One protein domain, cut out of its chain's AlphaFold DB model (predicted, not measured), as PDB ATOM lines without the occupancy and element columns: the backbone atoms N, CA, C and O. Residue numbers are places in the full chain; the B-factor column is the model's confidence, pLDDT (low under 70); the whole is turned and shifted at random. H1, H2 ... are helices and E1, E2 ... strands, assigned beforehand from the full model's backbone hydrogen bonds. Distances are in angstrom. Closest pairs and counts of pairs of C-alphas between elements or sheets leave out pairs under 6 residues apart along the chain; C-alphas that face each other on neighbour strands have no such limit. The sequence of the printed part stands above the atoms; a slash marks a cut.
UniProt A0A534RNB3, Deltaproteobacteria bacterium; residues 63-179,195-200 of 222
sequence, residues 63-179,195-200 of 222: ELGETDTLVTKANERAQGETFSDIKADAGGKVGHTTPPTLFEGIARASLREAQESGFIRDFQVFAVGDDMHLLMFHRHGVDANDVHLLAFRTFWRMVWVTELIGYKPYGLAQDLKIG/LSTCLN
ATOM      1  N   GLU A  63      90.806 130.467 132.522       74.12
ATOM      2  CA  GLU A  63      89.832 131.571 132.447       74.12
ATOM      3  C   GLU A  63      88.975 131.519 131.174       74.12
ATOM      4  O   GLU A  63      87.820 131.944 131.170       74.12
ATOM      5  N   LEU A  64      89.533 130.970 130.091       78.56
ATOM      6  CA  LEU A  64      88.842 130.757 128.818       78.56
ATOM      7  C   LEU A  64      88.130 129.395 128.757       78.56
ATOM      8  O   LEU A  64      87.545 129.052 127.730       78.56
ATOM      9  N   GLY A  65      88.161 128.618 129.846       80.88
ATOM     10  CA  GLY A  65      87.598 127.270 129.915       80.88
ATOM     11  C   GLY A  65      88.417 126.214 129.168       80.88
ATOM     12  O   GLY A  65      87.922 125.114 128.921       80.88
ATOM     13  N   GLU A  66      89.655 126.527 128.786       85.31
ATOM     14  CA  GLU A  66      90.550 125.583 128.125       85.31
ATOM     15  C   GLU A  66      91.224 124.678 129.164       85.31
ATOM     16  O   GLU A  66      91.484 125.079 130.298       85.31
ATOM     17  N   THR A  67      91.510 123.430 128.792       79.81
ATOM     18  CA  THR A  67      92.107 122.445 129.706       79.81
ATOM     19  C   THR A  67      93.466 121.993 129.193       79.81
ATOM     20  O   THR A  67      93.580 121.506 128.066       79.81
ATOM     21  N   ASP A  68      94.498 122.101 130.030       83.81
ATOM     22  CA  ASP A  68      95.823 121.576 129.713       83.81
ATOM     23  C   ASP A  68      95.953 120.104 130.120       83.81
ATOM     24  O   ASP A  68      95.912 119.734 131.292       83.81
ATOM     25  N   THR A  69      96.161 119.245 129.123       85.50
ATOM     26  CA  THR A  69      96.348 117.801 129.312       85.50
ATOM     27  C   THR A  69      97.541 117.431 130.199       85.50
ATOM     28  O   THR A  69      97.501 116.382 130.848       85.50
ATOM     29  N   LEU A  70      98.606 118.240 130.230       84.38
ATOM     30  CA  LEU A  70      99.760 118.014 131.102       84.38
ATOM     31  C   LEU A  70      99.373 118.259 132.558       84.38
ATOM     32  O   LEU A  70      99.661 117.421 133.414       84.38
ATOM     33  N   VAL A  71      98.657 119.354 132.802       80.56
ATOM     34  CA  VAL A  71      98.150 119.747 134.119       80.56
ATOM     35  C   VAL A  71      97.147 118.721 134.635       80.56
ATOM     36  O   VAL A  71      97.273 118.259 135.765       80.56
ATOM     37  N   THR A  72      96.200 118.275 133.802       82.50
ATOM     38  CA  THR A  72      95.228 117.240 134.188       82.50
ATOM     39  C   THR A  72      95.925 115.952 134.621       82.50
ATOM     40  O   THR A  72      95.646 115.433 135.700       82.50
ATOM     41  N   LYS A  73      96.898 115.469 133.837       85.88
ATOM     42  CA  LYS A  73      97.678 114.269 134.189       85.88
ATOM     43  C   LYS A  73      98.519 114.462 135.449       85.88
ATOM     44  O   LYS A  73      98.711 113.507 136.201       85.88
ATOM     45  N   ALA A  74      99.060 115.658 135.672       83.12
ATOM     46  CA  ALA A  74      99.791 115.976 136.894       83.12
ATOM     47  C   ALA A  74      98.860 115.947 138.118       83.12
ATOM     48  O   ALA A  74      99.179 115.291 139.109       83.12
ATOM     49  N   ASN A  75      97.673 116.548 138.010       81.19
ATOM     50  CA  ASN A  75      96.661 116.563 139.066       81.19
ATOM     51  C   ASN A  75      96.146 115.152 139.403       81.19
ATOM     52  O   ASN A  75      96.020 114.807 140.577       81.19
ATOM     53  N   GLU A  76      95.918 114.303 138.396       83.50
ATOM     54  CA  GLU A  76      95.565 112.889 138.596       83.50
ATOM     55  C   GLU A  76      96.641 112.138 139.398       83.50
ATOM     56  O   GLU A  76      96.329 111.345 140.288       83.50
ATOM     57  N   ARG A  77      97.924 112.410 139.119       85.06
ATOM     58  CA  ARG A  77      99.060 111.806 139.835       85.06
ATOM     59  C   ARG A  77      99.239 112.348 141.248       85.06
ATOM     60  O   ARG A  77      99.725 111.612 142.102       85.06
ATOM     61  N   ALA A  78      98.866 113.602 141.495       80.56
ATOM     62  CA  ALA A  78      99.024 114.256 142.792       80.56
ATOM     63  C   ALA A  78      98.053 113.727 143.865       80.56
ATOM     64  O   ALA A  78      98.250 114.001 145.044       80.56
ATOM     65  N   GLN A  79      97.026 112.948 143.495       81.81
ATOM     66  CA  GLN A  79      96.098 112.296 144.437       81.81
ATOM     67  C   GLN A  79      95.464 113.261 145.463       81.81
ATOM     68  O   GLN A  79      95.291 112.921 146.635       81.81
ATOM     69  N   GLY A  80      95.121 114.478 145.026       83.06
ATOM     70  CA  GLY A  80      94.525 115.511 145.883       83.06
ATOM     71  C   GLY A  80      95.525 116.290 146.744       83.06
ATOM     72  O   GLY A  80      95.113 117.090 147.580       83.06
ATOM     73  N   GLU A  81      96.828 116.079 146.552       89.50
ATOM     74  CA  GLU A  81      97.861 116.964 147.081       89.50
ATOM     75  C   GLU A  81      97.893 118.268 146.274       89.50
ATOM     76  O   GLU A  81      97.793 118.266 145.049       89.50
ATOM     77  N   THR A  82      98.014 119.392 146.968       89.31
ATOM     78  CA  THR A  82      98.086 120.735 146.398       89.31
ATOM     79  C   THR A  82      99.377 121.395 146.846       89.31
ATOM     80  O   THR A  82      99.756 121.320 148.016       89.31
ATOM     81  N   PHE A  83     100.030 122.048 145.893       90.25
ATOM     82  CA  PHE A  83     101.208 122.866 146.112       90.25
ATOM     83  C   PHE A  83     100.788 124.308 145.863       90.25
ATOM     84  O   PHE A  83     100.182 124.609 144.833       90.25
ATOM     85  N   SER A  84     101.074 125.181 146.816       90.31
ATOM     86  CA  SER A  84     100.784 126.606 146.704       90.31
ATOM     87  C   SER A  84     102.050 127.378 147.004       90.31
ATOM     88  O   SER A  84     102.511 127.371 148.141       90.31
ATOM     89  N   ASP A  85     102.616 128.029 145.992       94.62
ATOM     90  CA  ASP A  85     103.650 129.047 146.184       94.62
ATOM     91  C   ASP A  85     103.005 130.424 146.185       94.62
ATOM     92  O   ASP A  85     102.675 130.922 145.112       94.62
ATOM     93  N   ILE A  86     102.813 131.004 147.371       94.19
ATOM     94  CA  ILE A  86     102.240 132.342 147.533       94.19
ATOM     95  C   ILE A  86     103.366 133.326 147.837       94.19
ATOM     96  O   ILE A  86     104.076 133.179 148.835       94.19
ATOM     97  N   LYS A  87     103.494 134.355 146.994       94.81
ATOM     98  CA  LYS A  87     104.558 135.364 147.069       94.81
ATOM     99  C   LYS A  87     104.029 136.774 147.314       94.81
ATOM    100  O   LYS A  87     102.929 137.100 146.868       94.81
ATOM    101  N   ALA A  88     104.823 137.596 147.998       92.62
ATOM    102  CA  ALA A  88     104.574 139.029 148.159       92.62
ATOM    103  C   ALA A  88     105.863 139.802 148.487       92.62
ATOM    104  O   ALA A  88     106.724 139.302 149.222       92.62
ATOM    105  N   ASP A  89     105.935 141.053 148.029       91.31
ATOM    106  CA  ASP A  89     106.902 142.043 148.499       91.31
ATOM    107  C   ASP A  89     106.381 142.731 149.775       91.31
ATOM    108  O   ASP A  89     105.472 143.575 149.771       91.31
ATOM    109  N   ALA A  90     106.968 142.335 150.907       89.31
ATOM    110  CA  ALA A  90     106.720 142.939 152.214       89.31
ATOM    111  C   ALA A  90     107.746 144.035 152.573       89.31
ATOM    112  O   ALA A  90     107.611 144.665 153.625       89.31
ATOM    113  N   GLY A  91     108.750 144.271 151.727       89.19
ATOM    114  CA  GLY A  91     109.795 145.276 151.878       89.19
ATOM    115  C   GLY A  91     111.204 144.727 151.639       89.19
ATOM    116  O   GLY A  91     111.509 143.575 151.945       89.19
ATOM    117  N   GLY A  92     112.100 145.600 151.178       90.00
ATOM    118  CA  GLY A  92     113.496 145.302 150.866       90.00
ATOM    119  C   GLY A  92     114.510 145.914 151.843       90.00
ATOM    120  O   GLY A  92     114.315 146.981 152.430       90.00
ATOM    121  N   LYS A  93     115.645 145.234 152.028       87.25
ATOM    122  CA  LYS A  93     116.760 145.664 152.888       87.25
ATOM    123  C   LYS A  93     117.503 146.876 152.315       87.25
ATOM    124  O   LYS A  93     117.870 147.770 153.070       87.25
ATOM    125  N   VAL A  94     117.740 146.894 151.001       87.94
ATOM    126  CA  VAL A  94     118.416 147.984 150.272       87.94
ATOM    127  C   VAL A  94     117.695 148.190 148.942       87.94
ATOM    128  O   VAL A  94     118.025 147.541 147.952       87.94
ATOM    129  N   GLY A  95     116.682 149.057 148.916       87.25
ATOM    130  CA  GLY A  95     115.806 149.167 147.743       87.25
ATOM    131  C   GLY A  95     115.112 147.835 147.421       87.25
ATOM    132  O   GLY A  95     114.954 146.997 148.308       87.25
ATOM    133  N   HIS A  96     114.780 147.623 146.147       88.06
ATOM    134  CA  HIS A  96     114.157 146.393 145.642       88.06
ATOM    135  C   HIS A  96     115.188 145.324 145.258       88.06
ATOM    136  O   HIS A  96     115.385 145.019 144.083       88.06
ATOM    137  N   THR A  97     115.955 144.840 146.237       89.88
ATOM    138  CA  THR A  97     117.058 143.890 145.978       89.88
ATOM    139  C   THR A  97     116.916 142.571 146.719       89.88
ATOM    140  O   THR A  97     117.134 141.510 146.143       89.88
ATOM    141  N   THR A  98     116.621 142.623 148.013       92.12
ATOM    142  CA  THR A  98     116.572 141.448 148.885       92.12
ATOM    143  C   THR A  98     115.715 141.745 150.103       92.12
ATOM    144  O   THR A  98     115.790 142.873 150.605       92.12
ATOM    145  N   PRO A  99     114.972 140.770 150.645       92.94
ATOM    146  CA  PRO A  99     114.155 140.994 151.820       92.94
ATOM    147  C   PRO A  99     115.038 141.145 153.071       92.94
ATOM    148  O   PRO A  99     116.160 140.629 153.138       92.94
ATOM    149  N   PRO A 100     114.561 141.839 154.111       94.38
ATOM    150  CA  PRO A 100     115.172 141.819 155.431       94.38
ATOM    151  C   PRO A 100     115.408 140.391 155.937       94.38
ATOM    152  O   PRO A 100     114.524 139.540 155.884       94.38
ATOM    153  N   THR A 101     116.578 140.145 156.531       92.06
ATOM    154  CA  THR A 101     116.988 138.813 157.022       92.06
ATOM    155  C   THR A 101     116.038 138.221 158.065       92.06
ATOM    156  O   THR A 101     116.004 137.011 158.258       92.06
ATOM    157  N   LEU A 102     115.263 139.065 158.749       94.38
ATOM    158  CA  LEU A 102     114.283 138.643 159.748       94.38
ATOM    159  C   LEU A 102     113.009 138.029 159.133       94.38
ATOM    160  O   LEU A 102     112.336 137.253 159.808       94.38
ATOM    161  N   PHE A 103     112.682 138.337 157.870       96.19
ATOM    162  CA  PHE A 103     111.435 137.892 157.230       96.19
ATOM    163  C   PHE A 103     111.382 136.374 157.079       96.19
ATOM    164  O   PHE A 103     110.362 135.765 157.398       96.19
ATOM    165  N   GLU A 104     112.491 135.748 156.678       96.38
ATOM    166  CA  GLU A 104     112.561 134.292 156.547       96.38
ATOM    167  C   GLU A 104     112.282 133.592 157.885       96.38
ATOM    168  O   GLU A 104     111.509 132.635 157.935       96.38
ATOM    169  N   GLY A 105     112.848 134.095 158.987       97.56
ATOM    170  CA  GLY A 105     112.613 133.542 160.323       97.56
ATOM    171  C   GLY A 105     111.140 133.609 160.737       97.56
ATOM    172  O   GLY A 105     110.593 132.627 161.239       97.56
ATOM    173  N   ILE A 106     110.475 134.735 160.464       97.69
ATOM    174  CA  ILE A 106     109.048 134.936 160.770       97.69
ATOM    175  C   ILE A 106     108.157 134.039 159.908       97.69
ATOM    176  O   ILE A 106     107.214 133.430 160.426       97.69
ATOM    177  N   ALA A 107     108.453 133.935 158.611       97.88
ATOM    178  CA  ALA A 107     107.744 133.036 157.706       97.88
ATOM    179  C   ALA A 107     107.858 131.586 158.172       97.88
ATOM    180  O   ALA A 107     106.848 130.907 158.339       97.88
ATOM    181  N   ARG A 108     109.084 131.126 158.452       98.44
ATOM    182  CA  ARG A 108     109.331 129.757 158.916       98.44
ATOM    183  C   ARG A 108     108.640 129.460 160.240       98.44
ATOM    184  O   ARG A 108     108.117 128.365 160.388       98.44
ATOM    185  N   ALA A 109     108.624 130.403 161.182       98.31
ATOM    186  CA  ALA A 109     107.893 130.235 162.436       98.31
ATOM    187  C   ALA A 109     106.380 130.101 162.188       98.31
ATOM    188  O   ALA A 109     105.759 129.158 162.669       98.31
ATOM    189  N   SER A 110     105.809 130.979 161.359       98.00
ATOM    190  CA  SER A 110     104.371 130.973 161.054       98.00
ATOM    191  C   SER A 110     103.918 129.701 160.334       98.00
ATOM    192  O   SER A 110     102.883 129.131 160.673       98.00
ATOM    193  N   LEU A 111     104.701 129.224 159.364       98.25
ATOM    194  CA  LEU A 111     104.389 127.991 158.642       98.25
ATOM    195  C   LEU A 111     104.668 126.737 159.481       98.25
ATOM    196  O   LEU A 111     103.974 125.737 159.325       98.25
ATOM    197  N   ARG A 112     105.614 126.793 160.426       98.56
ATOM    198  CA  ARG A 112     105.837 125.707 161.390       98.56
ATOM    199  C   ARG A 112     104.642 125.524 162.323       98.56
ATOM    200  O   ARG A 112     104.223 124.391 162.514       98.56
ATOM    201  N   GLU A 113     104.031 126.603 162.813       98.25
ATOM    202  CA  GLU A 113     102.773 126.535 163.584       98.25
ATOM    203  C   GLU A 113     101.645 125.861 162.772       98.25
ATOM    204  O   GLU A 113     100.904 125.010 163.275       98.25
ATOM    205  N   ALA A 114     101.525 126.210 161.488       97.94
ATOM    206  CA  ALA A 114     100.570 125.587 160.572       97.94
ATOM    207  C   ALA A 114     100.884 124.102 160.298       97.94
ATOM    208  O   ALA A 114      99.969 123.295 160.139       97.94
ATOM    209  N   GLN A 115     102.163 123.723 160.256       98.19
ATOM    210  CA  GLN A 115     102.584 122.332 160.094       98.19
ATOM    211  C   GLN A 115     102.302 121.508 161.359       98.19
ATOM    212  O   GLN A 115     101.749 120.415 161.274       98.19
ATOM    213  N   GLU A 116     102.629 122.036 162.539       98.12
ATOM    214  CA  GLU A 116     102.430 121.364 163.831       98.12
ATOM    215  C   GLU A 116     100.945 121.167 164.163       98.12
ATOM    216  O   GLU A 116     100.563 120.147 164.735       98.12
ATOM    217  N   SER A 117     100.088 122.103 163.749       97.38
ATOM    218  CA  SER A 117      98.627 121.955 163.838       97.38
ATOM    219  C   SER A 117      98.035 120.978 162.812       97.38
ATOM    220  O   SER A 117      96.842 120.675 162.877       97.38
ATOM    221  N   GLY A 118      98.838 120.475 161.869       97.06
ATOM    222  CA  GLY A 118      98.390 119.608 160.779       97.06
ATOM    223  C   GLY A 118      97.607 120.332 159.681       97.06
ATOM    224  O   GLY A 118      96.993 119.672 158.843       97.06
ATOM    225  N   PHE A 119      97.607 121.671 159.669       97.50
ATOM    226  CA  PHE A 119      96.921 122.464 158.648       97.50
ATOM    227  C   PHE A 119      97.629 122.379 157.287       97.50
ATOM    228  O   PHE A 119      96.965 122.251 156.257       97.50
ATOM    229  N   ILE A 120      98.964 122.390 157.283       97.50
ATOM    230  CA  ILE A 120      99.798 122.056 156.117       97.50
ATOM    231  C   ILE A 120     100.668 120.835 156.428       97.50
ATOM    232  O   ILE A 120     100.916 120.513 157.588       97.50
ATOM    233  N   ARG A 121     101.135 120.142 155.391       96.38
ATOM    234  CA  ARG A 121     101.998 118.958 155.521       96.38
ATOM    235  C   ARG A 121     103.464 119.331 155.601       96.38
ATOM    236  O   ARG A 121     104.187 118.826 156.457       96.38
ATOM    237  N   ASP A 122     103.884 120.209 154.707       97.44
ATOM    238  CA  ASP A 122     105.258 120.677 154.625       97.44
ATOM    239  C   ASP A 122     105.318 122.064 153.992       97.44
ATOM    240  O   ASP A 122     104.320 122.554 153.443       97.44
ATOM    241  N   PHE A 123     106.477 122.707 154.088       98.12
ATOM    242  CA  PHE A 123     106.702 124.008 153.483       98.12
ATOM    243  C   PHE A 123     108.175 124.298 153.184       98.12
ATOM    244  O   PHE A 123     109.096 123.799 153.830       98.12
ATOM    245  N   GLN A 124     108.392 125.220 152.253       97.94
ATOM    246  CA  GLN A 124     109.675 125.856 152.008       97.94
ATOM    247  C   GLN A 124     109.491 127.370 151.932       97.94
ATOM    248  O   GLN A 124     108.516 127.872 151.384       97.94
ATOM    249  N   VAL A 125     110.452 128.100 152.492       97.38
ATOM    250  CA  VAL A 125     110.523 129.560 152.392       97.38
ATOM    251  C   VAL A 125     111.800 129.910 151.653       97.38
ATOM    252  O   VAL A 125     112.864 129.386 151.997       97.38
ATOM    253  N   PHE A 126     111.689 130.775 150.653       95.75
ATOM    254  CA  PHE A 126     112.815 131.333 149.911       95.75
ATOM    255  C   PHE A 126     112.458 132.736 149.405       95.75
ATOM    256  O   PHE A 126     111.341 133.207 149.605       95.75
ATOM    257  N   ALA A 127     113.419 133.419 148.788       93.75
ATOM    258  CA  ALA A 127     113.227 134.751 148.231       93.75
ATOM    259  C   ALA A 127     113.864 134.862 146.845       93.75
ATOM    260  O   ALA A 127     114.889 134.228 146.579       93.75
ATOM    261  N   VAL A 128     113.270 135.686 145.984       92.50
ATOM    262  CA  VAL A 128     113.799 136.037 144.661       92.50
ATOM    263  C   VAL A 128     113.662 137.546 144.499       92.50
ATOM    264  O   VAL A 128     112.554 138.063 144.471       92.50
ATOM    265  N   GLY A 129     114.780 138.270 144.416       91.88
ATOM    266  CA  GLY A 129     114.722 139.726 144.586       91.88
ATOM    267  C   GLY A 129     114.271 140.065 146.007       91.88
ATOM    268  O   GLY A 129     114.718 139.414 146.945       91.88
ATOM    269  N   ASP A 130     113.398 141.053 146.173       88.88
ATOM    270  CA  ASP A 130     112.745 141.416 147.439       88.88
ATOM    271  C   ASP A 130     111.397 140.711 147.686       88.88
ATOM    272  O   ASP A 130     110.799 140.886 148.749       88.88
ATOM    273  N   ASP A 131     110.968 139.837 146.776       91.75
ATOM    274  CA  ASP A 131     109.797 138.988 146.971       91.75
ATOM    275  C   ASP A 131     110.098 137.802 147.895       91.75
ATOM    276  O   ASP A 131     111.025 137.016 147.664       91.75
ATOM    277  N   MET A 132     109.256 137.617 148.911       93.81
ATOM    278  CA  MET A 132     109.251 136.422 149.754       93.81
ATOM    279  C   MET A 132     108.272 135.387 149.200       93.81
ATOM    280  O   MET A 132     107.116 135.715 148.946       93.81
ATOM    281  N   HIS A 133     108.715 134.134 149.091       96.31
ATOM    282  CA  HIS A 133     107.931 132.991 148.620       96.31
ATOM    283  C   HIS A 133     107.600 132.035 149.771       96.31
ATOM    284  O   HIS A 133     108.485 131.629 150.536       96.31
ATOM    285  N   LEU A 134     106.323 131.672 149.883       97.00
ATOM    286  CA  LEU A 134     105.793 130.702 150.838       97.00
ATOM    287  C   LEU A 134     105.276 129.488 150.060       97.00
ATOM    288  O   LEU A 134     104.101 129.432 149.699       97.00
ATOM    289  N   LEU A 135     106.151 128.510 149.820       96.81
ATOM    290  CA  LEU A 135     105.781 127.251 149.183       96.81
ATOM    291  C   LEU A 135     105.197 126.303 150.231       96.81
ATOM    292  O   LEU A 135     105.890 125.908 151.165       96.81
ATOM    293  N   MET A 136     103.933 125.925 150.077       96.25
ATOM    294  CA  MET A 136     103.178 125.107 151.026       96.25
ATOM    295  C   MET A 136     102.608 123.862 150.349       96.25
ATOM    296  O   MET A 136     102.140 123.917 149.214       96.25
ATOM    297  N   PHE A 137     102.606 122.752 151.084       94.75
ATOM    298  CA  PHE A 137     102.084 121.457 150.652       94.75
ATOM    299  C   PHE A 137     100.867 121.117 151.516       94.75
ATOM    300  O   PHE A 137     100.972 121.076 152.745       94.75
ATOM    301  N   HIS A 138      99.698 120.902 150.913       94.25
ATOM    302  CA  HIS A 138      98.450 120.666 151.646       94.25
ATOM    303  C   HIS A 138      97.403 119.910 150.817       94.25
ATOM    304  O   HIS A 138      97.656 119.492 149.694       94.25
ATOM    305  N   ARG A 139      96.197 119.727 151.372       94.00
ATOM    306  CA  ARG A 139      95.075 119.009 150.725       94.00
ATOM    307  C   ARG A 139      93.771 119.803 150.633       94.00
ATOM    308  O   ARG A 139      92.718 119.240 150.364       94.00
ATOM    309  N   HIS A 140      93.844 121.110 150.861       90.19
ATOM    310  CA  HIS A 140      92.688 122.012 150.806       90.19
ATOM    311  C   HIS A 140      92.198 122.348 149.387       90.19
ATOM    312  O   HIS A 140      91.155 122.976 149.253       90.19
ATOM    313  N   GLY A 141      92.908 121.914 148.338       85.88
ATOM    314  CA  GLY A 141      92.582 122.246 146.951       85.88
ATOM    315  C   GLY A 141      93.075 123.631 146.521       85.88
ATOM    316  O   GLY A 141      93.686 124.363 147.301       85.88
ATOM    317  N   VAL A 142      92.832 123.961 145.251       81.62
ATOM    318  CA  VAL A 142      93.156 125.268 144.653       81.62
ATOM    319  C   VAL A 142      92.183 126.331 145.175       81.62
ATOM    320  O   VAL A 142      91.040 126.009 145.497       81.62
ATOM    321  N   ASP A 143      92.643 127.580 145.283       82.44
ATOM    322  CA  ASP A 143      91.867 128.729 145.779       82.44
ATOM    323  C   ASP A 143      91.282 128.532 147.189       82.44
ATOM    324  O   ASP A 143      90.223 129.054 147.553       82.44
ATOM    325  N   ALA A 144      91.993 127.772 148.025       85.38
ATOM    326  CA  ALA A 144      91.623 127.559 149.413       85.38
ATOM    327  C   ALA A 144      91.813 128.846 150.234       85.38
ATOM    328  O   ALA A 144      92.925 129.180 150.649       85.38
ATOM    329  N   ASN A 145      90.708 129.540 150.532       90.56
ATOM    330  CA  ASN A 145      90.706 130.791 151.304       90.56
ATOM    331  C   ASN A 145      91.522 130.716 152.605       90.56
ATOM    332  O   ASN A 145      92.226 131.667 152.940       90.56
ATOM    333  N   ASP A 146      91.474 129.592 153.323       92.81
ATOM    334  CA  ASP A 146      92.208 129.429 154.582       92.81
ATOM    335  C   ASP A 146      93.733 129.399 154.377       92.81
ATOM    336  O   ASP A 146      94.481 129.945 155.191       92.81
ATOM    337  N   VAL A 147      94.209 128.823 153.265       92.94
ATOM    338  CA  VAL A 147      95.636 128.812 152.895       92.94
ATOM    339  C   VAL A 147      96.089 130.213 152.486       92.94
ATOM    340  O   VAL A 147      97.137 130.684 152.931       92.94
ATOM    341  N   HIS A 148      95.268 130.926 151.713       91.25
ATOM    342  CA  HIS A 148      95.541 132.316 151.341       91.25
ATOM    343  C   HIS A 148      95.568 133.222 152.580       91.25
ATOM    344  O   HIS A 148      96.429 134.093 152.705       91.25
ATOM    345  N   LEU A 149      94.670 132.985 153.543       93.44
ATOM    346  CA  LEU A 149      94.633 133.709 154.809       93.44
ATOM    347  C   LEU A 149      95.857 133.410 155.686       93.44
ATOM    348  O   LEU A 149      96.374 134.327 156.327       93.44
ATOM    349  N   LEU A 150      96.344 132.163 155.711       96.25
ATOM    350  CA  LEU A 150      97.597 131.802 156.381       96.25
ATOM    351  C   LEU A 150      98.782 132.584 155.798       96.25
ATOM    352  O   LEU A 150      99.539 133.197 156.555       96.25
ATOM    353  N   ALA A 151      98.920 132.609 154.471       95.56
ATOM    354  CA  ALA A 151      99.974 133.366 153.802       95.56
ATOM    355  C   ALA A 151      99.851 134.872 154.084       95.56
ATOM    356  O   ALA A 151     100.807 135.499 154.539       95.56
ATOM    357  N   PHE A 152      98.651 135.441 153.936       94.31
ATOM    358  CA  PHE A 152      98.381 136.854 154.222       94.31
ATOM    359  C   PHE A 152      98.753 137.246 155.657       94.31
ATOM    360  O   PHE A 152      99.444 138.242 155.877       94.31
ATOM    361  N   ARG A 153      98.344 136.445 156.649       95.62
ATOM    362  CA  ARG A 153      98.710 136.658 158.058       95.62
ATOM    363  C   ARG A 153     100.215 136.549 158.272       95.62
ATOM    364  O   ARG A 153     100.765 137.312 159.059       95.62
ATOM    365  N   THR A 154     100.875 135.628 157.576       97.00
ATOM    366  CA  THR A 154     102.329 135.452 157.647       97.00
ATOM    367  C   THR A 154     103.064 136.695 157.145       97.00
ATOM    368  O   THR A 154     103.962 137.180 157.830       97.00
ATOM    369  N   PHE A 155     102.637 137.283 156.024       96.25
ATOM    370  CA  PHE A 155     103.206 138.541 155.535       96.25
ATOM    371  C   PHE A 155     102.926 139.721 156.479       96.25
ATOM    372  O   PHE A 155     103.833 140.489 156.791       96.25
ATOM    373  N   TRP A 156     101.714 139.830 157.037       95.88
ATOM    374  CA  TRP A 156     101.413 140.859 158.045       95.88
ATOM    375  C   TRP A 156     102.224 140.710 159.333       95.88
ATOM    376  O   TRP A 156     102.635 141.713 159.913       95.88
ATOM    377  N   ARG A 157     102.530 139.479 159.764       96.94
ATOM    378  CA  ARG A 157     103.441 139.245 160.895       96.94
ATOM    379  C   ARG A 157     104.834 139.823 160.626       96.94
ATOM    380  O   ARG A 157     105.428 140.374 161.549       96.94
ATOM    381  N   MET A 158     105.340 139.758 159.390       95.88
ATOM    382  CA  MET A 158     106.620 140.389 159.027       95.88
ATOM    383  C   MET A 158     106.570 141.907 159.212       95.88
ATOM    384  O   MET A 158     107.492 142.486 159.793       95.88
ATOM    385  N   VAL A 159     105.479 142.536 158.766       94.00
ATOM    386  CA  VAL A 159     105.252 143.980 158.914       94.00
ATOM    387  C   VAL A 159     105.178 144.364 160.389       94.00
ATOM    388  O   VAL A 159     105.928 145.229 160.831       94.00
ATOM    389  N   TRP A 160     104.362 143.669 161.183       95.38
ATOM    390  CA  TRP A 160     104.195 143.985 162.604       95.38
ATOM    391  C   TRP A 160     105.474 143.817 163.418       95.38
ATOM    392  O   TRP A 160     105.789 144.675 164.239       95.38
ATOM    393  N   VAL A 161     106.240 142.743 163.201       96.25
ATOM    394  CA  VAL A 161     107.524 142.565 163.899       96.25
ATOM    395  C   VAL A 161     108.503 143.668 163.505       96.25
ATOM    396  O   VAL A 161     109.211 144.184 164.364       96.25
ATOM    397  N   THR A 162     108.517 144.060 162.231       94.19
ATOM    398  CA  THR A 162     109.357 145.155 161.729       94.19
ATOM    399  C   THR A 162     109.029 146.485 162.400       94.19
ATOM    400  O   THR A 162     109.938 147.181 162.856       94.19
ATOM    401  N   GLU A 163     107.740 146.809 162.517       93.75
ATOM    402  CA  GLU A 163     107.272 147.998 163.229       93.75
ATOM    403  C   GLU A 163     107.628 147.944 164.719       93.75
ATOM    404  O   GLU A 163     108.132 148.924 165.267       93.75
ATOM    405  N   LEU A 164     107.440 146.787 165.362       95.88
ATOM    406  CA  LEU A 164     107.715 146.585 166.785       95.88
ATOM    407  C   LEU A 164     109.188 146.827 167.140       95.88
ATOM    408  O   LEU A 164     109.484 147.430 168.171       95.88
ATOM    409  N   ILE A 165     110.115 146.371 166.294       94.81
ATOM    410  CA  ILE A 165     111.556 146.565 166.507       94.81
ATOM    411  C   ILE A 165     112.060 147.927 165.998       94.81
ATOM    412  O   ILE A 165     113.252 148.214 166.098       94.81
ATOM    413  N   GLY A 166     111.182 148.757 165.423       93.12
ATOM    414  CA  GLY A 166     111.533 150.068 164.874       93.12
ATOM    415  C   GLY A 166     112.415 150.017 163.621       93.12
ATOM    416  O   GLY A 166     113.089 151.001 163.307       93.12
ATOM    417  N   TYR A 167     112.436 148.891 162.904       92.56
ATOM    418  CA  TYR A 167     113.201 148.739 161.666       92.56
ATOM    419  C   TYR A 167     112.420 149.324 160.480       92.56
ATOM    420  O   TYR A 167     111.202 149.205 160.405       92.56
ATOM    421  N   LYS A 168     113.113 149.984 159.545       91.06
ATOM    422  CA  LYS A 168     112.491 150.697 158.414       91.06
ATOM    423  C   LYS A 168     113.031 150.175 157.078       91.06
ATOM    424  O   LYS A 168     113.945 150.792 156.528       91.06
ATOM    425  N   PRO A 169     112.525 149.038 156.569       90.94
ATOM    426  CA  PRO A 169     112.896 148.557 155.248       90.94
ATOM    427  C   PRO A 169     112.320 149.464 154.160       90.94
ATOM    428  O   PRO A 169     111.334 150.179 154.361       90.94
ATOM    429  N   TYR A 170     112.950 149.427 152.994       91.50
ATOM    430  CA  TYR A 170     112.462 150.127 151.819       91.50
ATOM    431  C   TYR A 170     111.184 149.448 151.317       91.50
ATOM    432  O   TYR A 170     111.151 148.229 151.215       91.50
ATOM    433  N   GLY A 171     110.133 150.216 151.021       88.81
ATOM    434  CA  GLY A 171     108.888 149.645 150.496       88.81
ATOM    435  C   GLY A 171     108.158 148.707 151.467       88.81
ATOM    436  O   GLY A 171     107.562 147.732 151.027       88.81
ATOM    437  N   LEU A 172     108.202 148.965 152.783       90.69
ATOM    438  CA  LEU A 172     107.458 148.162 153.765       90.69
ATOM    439  C   LEU A 172     105.990 147.996 153.336       90.69
ATOM    440  O   LEU A 172     105.309 148.991 153.082       90.69
ATOM    441  N   ALA A 173     105.516 146.748 153.305       88.94
ATOM    442  CA  ALA A 173     104.147 146.396 152.927       88.94
ATOM    443  C   ALA A 173     103.749 146.818 151.490       88.94
ATOM    444  O   ALA A 173     102.587 147.148 151.250       88.94
ATOM    445  N   GLN A 174     104.688 146.798 150.532       85.12
ATOM    446  CA  GLN A 174     104.452 147.225 149.147       85.12
ATOM    447  C   GLN A 174     103.235 146.546 148.495       85.12
ATOM    448  O   GLN A 174     102.380 147.244 147.927       85.12
ATOM    449  N   ASP A 175     103.124 145.225 148.640       86.88
ATOM    450  CA  ASP A 175     102.019 144.437 148.077       86.88
ATOM    451  C   ASP A 175     100.833 144.270 149.043       86.88
ATOM    452  O   ASP A 175      99.725 143.904 148.645       86.88
ATOM    453  N   LEU A 176     101.015 144.602 150.323       83.62
ATOM    454  CA  LEU A 176     100.037 144.362 151.386       83.62
ATOM    455  C   LEU A 176      99.104 145.567 151.567       83.62
ATOM    456  O   LEU A 176      99.111 146.252 152.590       83.62
ATOM    457  N   LYS A 177      98.272 145.842 150.559       73.31
ATOM    458  CA  LYS A 177      97.303 146.951 150.594       73.31
ATOM    459  C   LYS A 177      95.906 146.460 150.959       73.31
ATOM    460  O   LYS A 177      95.317 145.648 150.254       73.31
ATOM    461  N   ILE A 178      95.336 147.021 152.026       60.56
ATOM    462  CA  ILE A 178      93.926 146.821 152.383       60.56
ATOM    463  C   ILE A 178      93.127 147.978 151.771       60.56
ATOM    464  O   ILE A 178      93.200 149.113 152.238       60.56
ATOM    465  N   GLY A 179      92.397 147.707 150.686       48.25
ATOM    466  CA  GLY A 179      91.437 148.661 150.122       48.25
ATOM    467  C   GLY A 179      90.183 148.801 151.001       48.25
ATOM    468  O   GLY A 179      89.935 147.941 151.850       48.25
ATOM    469  N   LEU A 195      97.378 138.990 145.908       32.16
ATOM    470  CA  LEU A 195      97.895 137.798 146.579       32.16
ATOM    471  C   LEU A 195      97.408 136.600 145.779       32.16
ATOM    472  O   LEU A 195      96.488 135.879 146.153       32.16
ATOM    473  N   SER A 196      97.990 136.478 144.597       28.72
ATOM    474  CA  SER A 196      97.875 135.305 143.755       28.72
ATOM    475  C   SER A 196      99.090 135.298 142.839       28.72
ATOM    476  O   SER A 196      99.135 135.901 141.773       28.72
ATOM    477  N   THR A 197     100.143 134.645 143.295       31.89
ATOM    478  CA  THR A 197     100.605 133.537 142.480       31.89
ATOM    479  C   THR A 197     100.204 132.333 143.312       31.89
ATOM    480  O   THR A 197     100.522 132.282 144.491       31.89
ATOM    481  N   CYS A 198      99.375 131.456 142.770       29.31
ATOM    482  CA  CYS A 198      99.277 130.092 143.246       29.31
ATOM    483  C   CYS A 198      99.983 129.298 142.162       29.31
ATOM    484  O   CYS A 198      99.361 128.953 141.165       29.31
ATOM    485  N   LEU A 199     101.286 129.025 142.309       29.31
ATOM    486  CA  LEU A 199     101.883 127.959 141.503       29.31
ATOM    487  C   LEU A 199     101.331 126.637 142.027       29.31
ATOM    488  O   LEU A 199     101.984 125.932 142.789       29.31
ATOM    489  N   ASN A 200     100.118 126.298 141.608       32.38
ATOM    490  CA  ASN A 200      99.894 124.920 141.248       32.38
ATOM    491  C   ASN A 200     100.547 124.738 139.870       32.38
ATOM    492  O   ASN A 200     100.743 125.700 139.123       32.38
TER     493      ASN A 200
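What this domain is: This is residues 63 to 179 and 195 to 200 of the 222 residues of a protein of Deltaproteobacteria bacterium (UniProt A0A534RNB3). Helices H2 and H3 cover one face of a twisted antiparallel sheet, order E1, E3, E2. H1 lies off it. The printed part, 123 residues, runs H1, E1, H2, E2, E3, H3, is mixed in class and compact, with a radius of gyration of the C-alphas of 15.6 A, and spans 48 by 34 by 26 A.

Where its parts are: H1, residues 69 to 78, begins at C-alpha 69 (96.348, 117.801, 129.312). E1 is 82 to 89, H2 101 to 116, E2 122 to 128, E3 131 to 138. H3, 145 to 164, ends at C-alpha 164 (107.715, 146.585, 166.785).

How they stand to each other: Within hydrogen-bond range are N 84 and O 136 of E1 and E3, 2.9 A, and N 133 and O 126 of the hairpin E2 and E3, 2.8 A. H3 touches H2 with residues 154 to 158 alone; the closest C-alphas, 103 and 158, are 5.7 A apart. In H2, 11 of 12 O i to N i+4 pairs are within range.

The domain as a whole: Residues 180 to 194 are cut out, C-alphas 179 and 195 being 13.1 A apart. The link E1 to H2 is long. pLDDT is under 70 at 178 to 179 and 195 to 200.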